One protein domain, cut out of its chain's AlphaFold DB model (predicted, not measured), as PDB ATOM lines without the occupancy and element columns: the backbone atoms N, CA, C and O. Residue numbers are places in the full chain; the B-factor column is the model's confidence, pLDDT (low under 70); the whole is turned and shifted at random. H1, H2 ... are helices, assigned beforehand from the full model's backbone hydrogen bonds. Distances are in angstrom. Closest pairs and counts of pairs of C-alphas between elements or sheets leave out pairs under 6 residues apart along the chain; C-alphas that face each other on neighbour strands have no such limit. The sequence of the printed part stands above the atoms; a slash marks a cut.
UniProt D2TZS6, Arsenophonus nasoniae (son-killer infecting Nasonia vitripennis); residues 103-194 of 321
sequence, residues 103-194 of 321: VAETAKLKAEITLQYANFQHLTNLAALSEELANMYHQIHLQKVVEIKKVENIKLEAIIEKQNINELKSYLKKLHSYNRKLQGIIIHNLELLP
ATOM      1  N   VAL A 103      89.534  75.353  33.848       67.19
ATOM      2  CA  VAL A 103      89.745  74.361  34.916       67.19
ATOM      3  C   VAL A 103      91.068  74.608  35.652       67.19
ATOM      4  O   VAL A 103      91.114  74.562  36.883       67.19
ATOM      5  N   ALA A 104      92.137  74.939  34.920       73.56
ATOM      6  CA  ALA A 104      93.450  75.224  35.497       73.56
ATOM      7  C   ALA A 104      93.477  76.573  36.239       73.56
ATOM      8  O   ALA A 104      94.092  76.680  37.299       73.56
ATOM      9  N   GLU A 105      92.774  77.591  35.727       75.44
ATOM     10  CA  GLU A 105      92.620  78.884  36.412       75.44
ATOM     11  C   GLU A 105      91.837  78.729  37.726       75.44
ATOM     12  O   GLU A 105      92.247  79.245  38.767       75.44
ATOM     13  N   THR A 106      90.759  77.941  37.710       75.94
ATOM     14  CA  THR A 106      89.949  77.657  38.904       75.94
ATOM     15  C   THR A 106      90.756  76.917  39.975       75.94
ATOM     16  O   THR A 106      90.661  77.247  41.157       75.94
ATOM     17  N   ALA A 107      91.581  75.940  39.581       79.56
ATOM     18  CA  ALA A 107      92.455  75.217  40.503       79.56
ATOM     19  C   ALA A 107      93.502  76.141  41.155       79.56
ATOM     20  O   ALA A 107      93.688  76.088  42.371       79.56
ATOM     21  N   LYS A 108      94.125  77.036  40.373       83.69
ATOM     22  CA  LYS A 108      95.066  78.045  40.890       83.69
ATOM     23  C   LYS A 108      94.396  78.993  41.887       83.69
ATOM     24  O   LYS A 108      94.914  79.175  42.985       83.69
ATOM     25  N   LEU A 109      93.218  79.524  41.548       82.81
ATOM     26  CA  LEU A 109      92.438  80.396  42.436       82.81
ATOM     27  C   LEU A 109      92.088  79.705  43.757       82.81
ATOM     28  O   LEU A 109      92.234  80.300  44.821       82.81
ATOM     29  N   LYS A 110      91.660  78.440  43.717       81.88
ATOM     30  CA  LYS A 110      91.358  77.664  44.931       81.88
ATOM     31  C   LYS A 110      92.598  77.438  45.800       81.88
ATOM     32  O   LYS A 110      92.497  77.539  47.025       81.88
ATOM     33  N   ALA A 111      93.754  77.171  45.193       82.94
ATOM     34  CA  ALA A 111      95.013  77.031  45.921       82.94
ATOM     35  C   ALA A 111      95.417  78.351  46.603       82.94
ATOM     36  O   ALA A 111      95.731  78.359  47.792       82.94
ATOM     37  N   GLU A 112      95.325  79.475  45.888       85.00
ATOM     38  CA  GLU A 112      95.642  80.796  46.439       85.00
ATOM     39  C   GLU A 112      94.684  81.201  47.564       85.00
ATOM     40  O   GLU A 112      95.117  81.670  48.616       85.00
ATOM     41  N   ILE A 113      93.384  80.946  47.396       83.19
ATOM     42  CA  ILE A 113      92.389  81.149  48.451       83.19
ATOM     43  C   ILE A 113      92.733  80.322  49.695       83.19
ATOM     44  O   ILE A 113      92.658  80.845  50.803       83.19
ATOM     45  N   THR A 114      93.126  79.057  49.528       82.56
ATOM     46  CA  THR A 114      93.508  78.179  50.646       82.56
ATOM     47  C   THR A 114      94.701  78.750  51.414       82.56
ATOM     48  O   THR A 114      94.662  78.836  52.643       82.56
ATOM     49  N   LEU A 115      95.730  79.213  50.697       84.31
ATOM     50  CA  LEU A 115      96.902  79.859  51.289       84.31
ATOM     51  C   LEU A 115      96.520  81.139  52.042       84.31
ATOM     52  O   LEU A 115      96.879  81.321  53.206       84.31
ATOM     53  N   GLN A 116      95.765  82.025  51.393       81.81
ATOM     54  CA  GLN A 116      95.375  83.297  51.987       81.81
ATOM     55  C   GLN A 116      94.445  83.091  53.189       81.81
ATOM     56  O   GLN A 116      94.544  83.837  54.161       81.81
ATOM     57  N   TYR A 117      93.593  82.061  53.174       81.81
ATOM     58  CA  TYR A 117      92.743  81.689  54.305       81.81
ATOM     59  C   TYR A 117      93.556  81.177  55.502       81.81
ATOM     60  O   TYR A 117      93.294  81.580  56.635       81.81
ATOM     61  N   ALA A 118      94.589  80.362  55.273       81.12
ATOM     62  CA  ALA A 118      95.520  79.984  56.336       81.12
ATOM     63  C   ALA A 118      96.220  81.222  56.933       81.12
ATOM     64  O   ALA A 118      96.319  81.360  58.154       81.12
ATOM     65  N   ASN A 119      96.623  82.173  56.082       83.50
ATOM     66  CA  ASN A 119      97.174  83.457  56.524       83.50
ATOM     67  C   ASN A 119      96.151  84.273  57.337       83.50
ATOM     68  O   ASN A 119      96.482  84.821  58.385       83.50
ATOM     69  N   PHE A 120      94.886  84.292  56.917       82.88
ATOM     70  CA  PHE A 120      93.800  84.945  57.648       82.88
ATOM     71  C   PHE A 120      93.623  84.369  59.060       82.88
ATOM     72  O   PHE A 120      93.537  85.129  60.027       82.88
ATOM     73  N   GLN A 121      93.617  83.042  59.207       82.88
ATOM     74  CA  GLN A 121      93.526  82.388  60.518       82.88
ATOM     75  C   GLN A 121      94.711  82.763  61.415       82.88
ATOM     76  O   GLN A 121      94.529  83.115  62.583       82.88
ATOM     77  N   HIS A 122      95.919  82.743  60.849       84.56
ATOM     78  CA  HIS A 122      97.137  83.131  61.549       84.56
ATOM     79  C   HIS A 122      97.091  84.596  62.019       84.56
ATOM     80  O   HIS A 122      97.302  84.880  63.201       84.56
ATOM     81  N   LEU A 123      96.756  85.525  61.119       83.69
ATOM     82  CA  LEU A 123      96.648  86.954  61.418       83.69
ATOM     83  C   LEU A 123      95.537  87.257  62.423       83.69
ATOM     84  O   LEU A 123      95.699  88.153  63.242       83.69
ATOM     85  N   THR A 124      94.435  86.506  62.406       85.44
ATOM     86  CA  THR A 124      93.343  86.673  63.375       85.44
ATOM     87  C   THR A 124      93.819  86.352  64.791       85.44
ATOM     88  O   THR A 124      93.613  87.147  65.708       85.44
ATOM     89  N   ASN A 125      94.520  85.226  64.970       86.00
ATOM     90  CA  ASN A 125      95.098  84.857  66.263       86.00
ATOM     91  C   ASN A 125      96.149  85.879  66.730       86.00
ATOM     92  O   ASN A 125      96.134  86.306  67.885       86.00
ATOM     93  N   LEU A 126      97.037  86.319  65.831       85.00
ATOM     94  CA  LEU A 126      98.060  87.310  66.165       85.00
ATOM     95  C   LEU A 126      97.456  88.683  66.500       85.00
ATOM     96  O   LEU A 126      97.917  89.343  67.429       85.00
ATOM     97  N   ALA A 127      96.402  89.101  65.796       84.31
ATOM     98  CA  ALA A 127      95.690  90.338  66.092       84.31
ATOM     99  C   ALA A 127      95.046  90.287  67.485       84.31
ATOM    100  O   ALA A 127      95.228  91.229  68.256       84.31
ATOM    101  N   ALA A 128      94.408  89.169  67.849       87.69
ATOM    102  CA  ALA A 128      93.843  88.977  69.184       87.69
ATOM    103  C   ALA A 128      94.925  89.042  70.275       87.69
ATOM    104  O   ALA A 128      94.774  89.752  71.266       87.69
ATOM    105  N   LEU A 129      96.067  88.382  70.061       87.44
ATOM    106  CA  LEU A 129      97.204  88.452  70.984       87.44
ATOM    107  C   LEU A 129      97.791  89.863  71.098       87.44
ATOM    108  O   LEU A 129      98.150  90.286  72.195       87.44
ATOM    109  N   SER A 130      97.876  90.604  69.988       84.50
ATOM    110  CA  SER A 130      98.353  91.992  69.992       84.50
ATOM    111  C   SER A 130      97.417  92.912  70.781       84.50
ATOM    112  O   SER A 130      97.882  93.782  71.513       84.50
ATOM    113  N   GLU A 131      96.105  92.688  70.678       87.88
ATOM    114  CA  GLU A 131      95.084  93.405  71.437       87.88
ATOM    115  C   GLU A 131      95.188  93.080  72.934       87.88
ATOM    116  O   GLU A 131      95.234  93.995  73.756       87.88
ATOM    117  N   GLU A 132      95.268  91.795  73.305       89.06
ATOM    118  CA  GLU A 132      95.480  91.365  74.697       89.06
ATOM    119  C   GLU A 132      96.747  92.013  75.289       89.06
ATOM    120  O   GLU A 132      96.734  92.512  76.419       89.06
ATOM    121  N   LEU A 133      97.827  92.061  74.505       87.19
ATOM    122  CA  LEU A 133      99.109  92.615  74.926       87.19
ATOM    123  C   LEU A 133      99.053  94.136  75.116       87.19
ATOM    124  O   LEU A 133      99.494  94.639  76.151       87.19
ATOM    125  N   ALA A 134      98.483  94.864  74.154       83.94
ATOM    126  CA  ALA A 134      98.310  96.312  74.243       83.94
ATOM    127  C   ALA A 134      97.413  96.704  75.429       83.94
ATOM    128  O   ALA A 134      97.735  97.634  76.173       83.94
ATOM    129  N   ASN A 135      96.335  95.949  75.666       86.50
ATOM    130  CA  ASN A 135      95.468  96.125  76.832       86.50
ATOM    131  C   ASN A 135      96.242  95.944  78.139       86.50
ATOM    132  O   ASN A 135      96.131  96.760  79.056       86.50
ATOM    133  N   MET A 136      97.045  94.885  78.230       85.06
ATOM    134  CA  MET A 136      97.849  94.617  79.414       85.06
ATOM    135  C   MET A 136      98.884  95.715  79.660       85.06
ATOM    136  O   MET A 136      99.031  96.179  80.789       85.06
ATOM    137  N   TYR A 137      99.568  96.163  78.608       80.19
ATOM    138  CA  TYR A 137     100.509  97.272  78.694       80.19
ATOM    139  C   TYR A 137      99.835  98.547  79.218       80.19
ATOM    140  O   TYR A 137     100.327  99.160  80.167       80.19
ATOM    141  N   HIS A 138      98.672  98.894  78.665       79.50
ATOM    142  CA  HIS A 138      97.889 100.047  79.099       79.50
ATOM    143  C   HIS A 138      97.502  99.958  80.586       79.50
ATOM    144  O   HIS A 138      97.696 100.917  81.333       79.50
ATOM    145  N   GLN A 139      97.041  98.789  81.047       78.81
ATOM    146  CA  GLN A 139      96.707  98.556  82.459       78.81
ATOM    147  C   GLN A 139      97.914  98.674  83.398       78.81
ATOM    148  O   GLN A 139      97.757  99.093  84.542       78.81
ATOM    149  N   ILE A 140      99.109  98.291  82.940       75.44
ATOM    150  CA  ILE A 140     100.340  98.395  83.731       75.44
ATOM    151  C   ILE A 140     100.797  99.851  83.811       75.44
ATOM    152  O   ILE A 140     101.188 100.308  84.877       75.44
ATOM    153  N   HIS A 141     100.755 100.590  82.704       70.25
ATOM    154  CA  HIS A 141     101.376 101.912  82.627       70.25
ATOM    155  C   HIS A 141     100.439 103.090  82.916       70.25
ATOM    156  O   HIS A 141     100.932 104.215  82.981       70.25
ATOM    157  N   LEU A 142      99.129 102.862  83.102       62.78
ATOM    158  CA  LEU A 142      98.128 103.902  83.404       62.78
ATOM    159  C   LEU A 142      98.244 105.140  82.490       62.78
ATOM    160  O   LEU A 142      97.987 106.269  82.911       62.78
ATOM    161  N   GLN A 143      98.683 104.963  81.242       53.88
ATOM    162  CA  GLN A 143      98.764 106.074  80.297       53.88
ATOM    163  C   GLN A 143      97.370 106.415  79.757       53.88
ATOM    164  O   GLN A 143      96.443 105.624  79.893       53.88
ATOM    165  N   LYS A 144      97.226 107.621  79.181       50.78
ATOM    166  CA  LYS A 144      96.002 108.156  78.545       50.78
ATOM    167  C   LYS A 144      95.222 107.086  77.781       50.78
ATOM    168  O   LYS A 144      95.839 106.190  77.226       50.78
ATOM    169  N   VAL A 145      93.899 107.241  77.683       51.88
ATOM    170  CA  VAL A 145      93.029 106.417  76.825       51.88
ATOM    171  C   VAL A 145      93.665 106.292  75.438       51.88
ATOM    172  O   VAL A 145      93.672 107.248  74.664       51.88
ATOM    173  N   VAL A 146      94.260 105.134  75.165       59.47
ATOM    174  CA  VAL A 146      94.793 104.796  73.853       59.47
ATOM    175  C   VAL A 146      93.739 103.947  73.172       59.47
ATOM    176  O   VAL A 146      93.235 102.989  73.755       59.47
ATOM    177  N   GLU A 147      93.386 104.307  71.943       72.06
ATOM    178  CA  GLU A 147      92.464 103.506  71.151       72.06
ATOM    179  C   GLU A 147      93.161 102.204  70.742       72.06
ATOM    180  O   GLU A 147      94.024 102.186  69.863       72.06
ATOM    181  N   ILE A 148      92.814 101.113  71.421       67.75
ATOM    182  CA  ILE A 148      93.231  99.762  71.054       67.75
ATOM    183  C   ILE A 148      92.282  99.274  69.969       67.75
ATOM    184  O   ILE A 148      91.059  99.302  70.138       67.75
ATOM    185  N   LYS A 149      92.841  98.823  68.846       75.31
ATOM    186  CA  LYS A 149      92.018  98.309  67.754       75.31
ATOM    187  C   LYS A 149      91.590  96.885  68.070       75.31
ATOM    188  O   LYS A 149      92.437  96.011  68.259       75.31
ATOM    189  N   LYS A 150      90.273  96.680  68.096       71.06
ATOM    190  CA  LYS A 150      89.652  95.379  68.337       71.06
ATOM    191  C   LYS A 150      89.613  94.537  67.073       71.06
ATOM    192  O   LYS A 150      89.391  95.062  65.978       71.06
ATOM    193  N   VAL A 151      89.760  93.228  67.234       66.75
ATOM    194  CA  VAL A 151      89.517  92.281  66.141       66.75
ATOM    195  C   VAL A 151      88.011  92.184  65.879       66.75
ATOM    196  O   VAL A 151      87.236  91.778  66.743       66.75
ATOM    197  N   GLU A 152      87.573  92.578  64.683       64.06
ATOM    198  CA  GLU A 152      86.186  92.376  64.254       64.06
ATOM    199  C   GLU A 152      85.884  90.890  64.032       64.06
ATOM    200  O   GLU A 152      86.736  90.117  63.594       64.06
ATOM    201  N   ASN A 153      84.636  90.500  64.290       56.00
ATOM    202  CA  ASN A 153      84.169  89.125  64.153       56.00
ATOM    203  C   ASN A 153      83.936  88.794  62.666       56.00
ATOM    204  O   ASN A 153      82.811  88.812  62.165       56.00
ATOM    205  N   ILE A 154      85.019  88.564  61.927       54.91
ATOM    206  CA  ILE A 154      84.965  88.258  60.497       54.91
ATOM    207  C   ILE A 154      84.517  86.799  60.340       54.91
ATOM    208  O   ILE A 154      85.310  85.866  60.453       54.91
ATOM    209  N   LYS A 155      83.220  86.596  60.079       54.75
ATOM    210  CA  LYS A 155      82.678  85.293  59.676       54.75
ATOM    211  C   LYS A 155      82.949  85.083  58.191       54.75
ATOM    212  O   LYS A 155      82.434  85.815  57.349       54.75
ATOM    213  N   LEU A 156      83.770  84.090  57.881       57.53
ATOM    214  CA  LEU A 156      84.059  83.693  56.512       57.53
ATOM    215  C   LEU A 156      83.113  82.563  56.099       57.53
ATOM    216  O   LEU A 156      83.084  81.507  56.723       57.53
ATOM    217  N   GLU A 157      82.322  82.812  55.056       58.38
ATOM    218  CA  GLU A 157      81.497  81.787  54.411       58.38
ATOM    219  C   GLU A 157      82.387  80.670  53.851       58.38
ATOM    220  O   GLU A 157      83.472  80.937  53.310       58.38
ATOM    221  N   ALA A 158      81.918  79.425  53.963       57.03
ATOM    222  CA  ALA A 158      82.624  78.260  53.456       57.03
ATOM    223  C   ALA A 158      82.826  78.354  51.934       57.03
ATOM    224  O   ALA A 158      81.915  78.673  51.174       57.03
ATOM    225  N   ILE A 159      84.044  78.044  51.487       57.69
ATOM    226  CA  ILE A 159      84.456  78.035  50.069       57.69
ATOM    227  C   ILE A 159      83.746  76.923  49.280       57.69
ATOM    228  O   ILE A 159      83.670  76.985  48.056       57.69
ATOM    229  N   ILE A 160      83.237  75.910  49.988       53.09
ATOM    230  CA  ILE A 160      82.885  74.587  49.456       53.09
ATOM    231  C   ILE A 160      81.791  74.653  48.371       53.09
ATOM    232  O   ILE A 160      81.750  73.782  47.508       53.09
ATOM    233  N   GLU A 161      80.995  75.724  48.320       54.72
ATOM    234  CA  GLU A 161      79.909  75.886  47.340       54.72
ATOM    235  C   GLU A 161      80.268  76.754  46.116       54.72
ATOM    236  O   GLU A 161      79.550  76.736  45.117       54.72
ATOM    237  N   LYS A 162      81.385  77.498  46.132       61.47
ATOM    238  CA  LYS A 162      81.690  78.490  45.081       61.47
ATOM    239  C   LYS A 162      82.430  77.838  43.907       61.47
ATOM    240  O   LYS A 162      83.621  77.530  43.992       61.47
ATOM    241  N   GLN A 163      81.725  77.617  42.794       63.34
ATOM    242  CA  GLN A 163      82.289  77.045  41.557       63.34
ATOM    243  C   GLN A 163      82.587  78.094  40.474       63.34
ATOM    244  O   GLN A 163      83.365  77.830  39.560       63.34
ATOM    245  N   ASN A 164      82.017  79.295  40.585       78.06
ATOM    246  CA  ASN A 164      82.188  80.360  39.603       78.06
ATOM    247  C   ASN A 164      83.512  81.120  39.816       78.06
ATOM    248  O   ASN A 164      83.788  81.623  40.907       78.06
ATOM    249  N   ILE A 165      84.313  81.268  38.754       79.06
ATOM    250  CA  ILE A 165      85.593  82.001  38.766       79.06
ATOM    251  C   ILE A 165      85.427  83.435  39.297       79.06
ATOM    252  O   ILE A 165      86.272  83.908  40.060       79.06
ATOM    253  N   ASN A 166      84.340  84.126  38.949       81.81
ATOM    254  CA  ASN A 166      84.100  85.499  39.403       81.81
ATOM    255  C   ASN A 166      83.814  85.569  40.909       81.81
ATOM    256  O   ASN A 166      84.268  86.492  41.591       81.81
ATOM    257  N   GLU A 167      83.117  84.570  41.451       80.81
ATOM    258  CA  GLU A 167      82.861  84.462  42.889       80.81
ATOM    259  C   GLU A 167      84.142  84.150  43.661       80.81
ATOM    260  O   GLU A 167      84.396  84.770  44.695       80.81
ATOM    261  N   LEU A 168      84.988  83.258  43.131       79.12
ATOM    262  CA  LEU A 168      86.301  82.948  43.702       79.12
ATOM    263  C   LEU A 168      87.216  84.183  43.706       79.12
ATOM    264  O   LEU A 168      87.805  84.501  44.738       79.12
ATOM    265  N   LYS A 169      87.273  84.945  42.603       83.81
ATOM    266  CA  LYS A 169      88.027  86.213  42.527       83.81
ATOM    267  C   LYS A 169      87.512  87.249  43.531       83.81
ATOM    268  O   LYS A 169      88.301  87.902  44.216       83.81
ATOM    269  N   SER A 170      86.191  87.387  43.656       83.62
ATOM    270  CA  SER A 170      85.561  88.288  44.632       83.62
ATOM    271  C   SER A 170      85.895  87.887  46.073       83.62
ATOM    272  O   SER A 170      86.265  88.734  46.891       83.62
ATOM    273  N   TYR A 171      85.836  86.589  46.377       81.31
ATOM    274  CA  TYR A 171      86.195  86.047  47.683       81.31
ATOM    275  C   TYR A 171      87.663  86.303  48.026       81.31
ATOM    276  O   TYR A 171      87.953  86.843  49.093       81.31
ATOM    277  N   LEU A 172      88.577  86.010  47.098       83.50
ATOM    278  CA  LEU A 172      90.004  86.267  47.264       83.50
ATOM    279  C   LEU A 172      90.279  87.754  47.545       83.50
ATOM    280  O   LEU A 172      91.008  88.092  48.478       83.50
ATOM    281  N   LYS A 173      89.618  88.666  46.816       85.38
ATOM    282  CA  LYS A 173      89.732  90.117  47.043       85.38
ATOM    283  C   LYS A 173      89.266  90.531  48.444       85.38
ATOM    284  O   LYS A 173      89.942  91.330  49.096       85.38
ATOM    285  N   LYS A 174      88.136  89.992  48.923       83.12
ATOM    286  CA  LYS A 174      87.662  90.225  50.302       83.12
ATOM    287  C   LYS A 174      88.688  89.728  51.318       83.12
ATOM    288  O   LYS A 174      89.002  90.439  52.270       83.12
ATOM    289  N   LEU A 175      89.255  88.551  51.080       80.62
ATOM    290  CA  LEU A 175      90.194  87.917  51.990       80.62
ATOM    291  C   LEU A 175      91.520  88.691  52.095       80.62
ATOM    292  O   LEU A 175      91.987  88.954  53.200       80.62
ATOM    293  N   HIS A 176      92.050  89.200  50.979       83.94
ATOM    294  CA  HIS A 176      93.175  90.143  51.007       83.94
ATOM    295  C   HIS A 176      92.860  91.423  51.789       83.94
ATOM    296  O   HIS A 176      93.709  91.924  52.526       83.94
ATOM    297  N   SER A 177      91.647  91.966  51.639       84.44
ATOM    298  CA  SER A 177      91.228  93.152  52.389       84.44
ATOM    299  C   SER A 177      91.199  92.886  53.896       84.44
ATOM    300  O   SER A 177      91.654  93.728  54.672       84.44
ATOM    301  N   TYR A 178      90.705  91.720  54.319       82.69
ATOM    302  CA  TYR A 178      90.713  91.319  55.725       82.69
ATOM    303  C   TYR A 178      92.129  91.119  56.259       82.69
ATOM    304  O   TYR A 178      92.450  91.660  57.316       82.69
ATOM    305  N   ASN A 179      92.999  90.445  55.503       84.06
ATOM    306  CA  ASN A 179      94.400  90.261  55.882       84.06
ATOM    307  C   ASN A 179      95.107  91.610  56.091       84.06
ATOM    308  O   ASN A 179      95.741  91.807  57.127       84.06
ATOM    309  N   ARG A 180      94.913  92.590  55.193       85.50
ATOM    310  CA  ARG A 180      95.457  93.953  55.379       85.50
ATOM    311  C   ARG A 180      94.906  94.647  56.619       85.50
ATOM    312  O   ARG A 180      95.650  95.322  57.326       85.50
ATOM    313  N   LYS A 181      93.605  94.507  56.886       83.38
ATOM    314  CA  LYS A 181      92.981  95.105  58.073       83.38
ATOM    315  C   LYS A 181      93.581  94.524  59.354       83.38
ATOM    316  O   LYS A 181      93.968  95.291  60.229       83.38
ATOM    317  N   LEU A 182      93.723  93.199  59.432       80.38
ATOM    318  CA  LEU A 182      94.341  92.509  60.569       80.38
ATOM    319  C   LEU A 182      95.803  92.927  60.763       80.38
ATOM    320  O   LEU A 182      96.198  93.243  61.881       80.38
ATOM    321  N   GLN A 183      96.587  93.021  59.686       84.31
ATOM    322  CA  GLN A 183      97.955  93.549  59.746       84.31
ATOM    323  C   GLN A 183      97.991  94.974  60.314       84.31
ATOM    324  O   GLN A 183      98.794  95.262  61.197       84.31
ATOM    325  N   GLY A 184      97.087  95.852  59.869       79.50
ATOM    326  CA  GLY A 184      96.977  97.213  60.394       79.50
ATOM    327  C   GLY A 184      96.605  97.276  61.881       79.50
ATOM    328  O   GLY A 184      97.043  98.193  62.574       79.50
ATOM    329  N   ILE A 185      95.823  96.314  62.383       79.81
ATOM    330  CA  ILE A 185      95.520  96.166  63.818       79.81
ATOM    331  C   ILE A 185      96.776  95.737  64.581       79.81
ATOM    332  O   ILE A 185      97.125  96.371  65.573       79.81
ATOM    333  N   ILE A 186      97.466  94.702  64.095       81.81
ATOM    334  CA  ILE A 186      98.678  94.163  64.723       81.81
ATOM    335  C   ILE A 186      99.750  95.247  64.832       81.81
ATOM    336  O   ILE A 186     100.270  95.476  65.920       81.81
ATOM    337  N   ILE A 187     100.053  95.937  63.727       82.00
ATOM    338  CA  ILE A 187     101.067  97.000  63.695       82.00
ATOM    339  C   ILE A 187     100.707  98.093  64.696       82.00
ATOM    340  O   ILE A 187     101.521  98.411  65.555       82.00
ATOM    341  N   HIS A 188      99.471  98.597  64.640       81.94
ATOM    342  CA  HIS A 188      98.996  99.632  65.558       81.94
ATOM    343  C   HIS A 188      99.172  99.211  67.018       81.94
ATOM    344  O   HIS A 188      99.783  99.937  67.790       81.94
ATOM    345  N   ASN A 189      98.696  98.021  67.394       82.56
ATOM    346  CA  ASN A 189      98.760  97.540  68.774       82.56
ATOM    347  C   ASN A 189     100.204  97.300  69.249       82.56
ATOM    348  O   ASN A 189     100.519  97.582  70.404       82.56
ATOM    349  N   LEU A 190     101.093  96.814  68.377       81.12
ATOM    350  CA  LEU A 190     102.512  96.633  68.703       81.12
ATOM    351  C   LEU A 190     103.270  97.966  68.798       81.12
ATOM    352  O   LEU A 190     104.201  98.069  69.591       81.12
ATOM    353  N   GLU A 191     102.872  98.992  68.043       79.75
ATOM    354  CA  GLU A 191     103.426 100.351  68.152       79.75
ATOM    355  C   GLU A 191     103.060 101.041  69.472       79.75
ATOM    356  O   GLU A 191     103.786 101.933  69.911       79.75
ATOM    357  N   LEU A 192     101.971 100.617  70.129       76.56
ATOM    358  CA  LEU A 192     101.610 101.096  71.469       76.56
ATOM    359  C   LEU A 192     102.552 100.582  72.554       76.56
ATOM    360  O   LEU A 192     102.602 101.152  73.645       76.56
ATOM    361  N   LEU A 193     103.268  99.492  72.283       75.88
ATOM    362  CA  LEU A 193     104.237  98.950  73.217       75.88
ATOM    363  C   LEU A 193     105.399  99.933  73.361       75.88
ATOM    364  O   LEU A 193     105.748 100.648  72.418       75.88
ATOM    365  N   PRO A 194     106.032  99.982  74.539       67.31
ATOM    366  CA  PRO A 194     107.088 100.931  74.788       67.31
ATOM    367  C   PRO A 194     108.223 100.607  73.824       67.31
ATOM    368  O   PRO A 194     108.877  99.565  73.919       67.31
TER     369      PRO A 194
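AT A GLANCE: This is residues 103 to 194 of the 321 residues of a protein of Arsenophonus nasoniae (son-killer infecting Nasonia vitripennis) (UniProt D2TZS6). Two long helices, H1 and then H2, lie side by side and run the same way, making a thin rod; between them in the chain, residues 142 to 164 fold back along the rod's length without a named element. The printed part has 92 residues, with two named helices and no named strand: all helix. The whole is loose, with a radius of gyration of the C-alphas of 16.8 A, and spans 57 by 18 by 15 A.

HOW THE PARTS SIT: H1, residues 103 to 141, and H2, residues 165 to 191, touch; their closest C-alphas, those of Ala 127 and Ile 186, are 5.0 A apart. Their lines stand at a shallow tilt of 21 degrees, the same way. In H1 and H2 every O i to N i+4 pair is within hydrogen-bond range.

IN THESE COORDINATES: H1 begins at C-alpha 103 (89.745, 74.361, 34.916) and is 56.3 A long from first to last C-alpha. H2 is 39.0 A long and ends at C-alpha 191 (103.426, 100.351, 68.152).

THE WHOLE: The C-alphas farthest apart, of Val 103 and Leu 142, are 57.4 A apart. The printed part has no cut. The link from H1 to H2 is long, 23 residues. Confidence is low, with pLDDT under 70, at residues 103, 142 to 146, 148, 151 to 163 and 194.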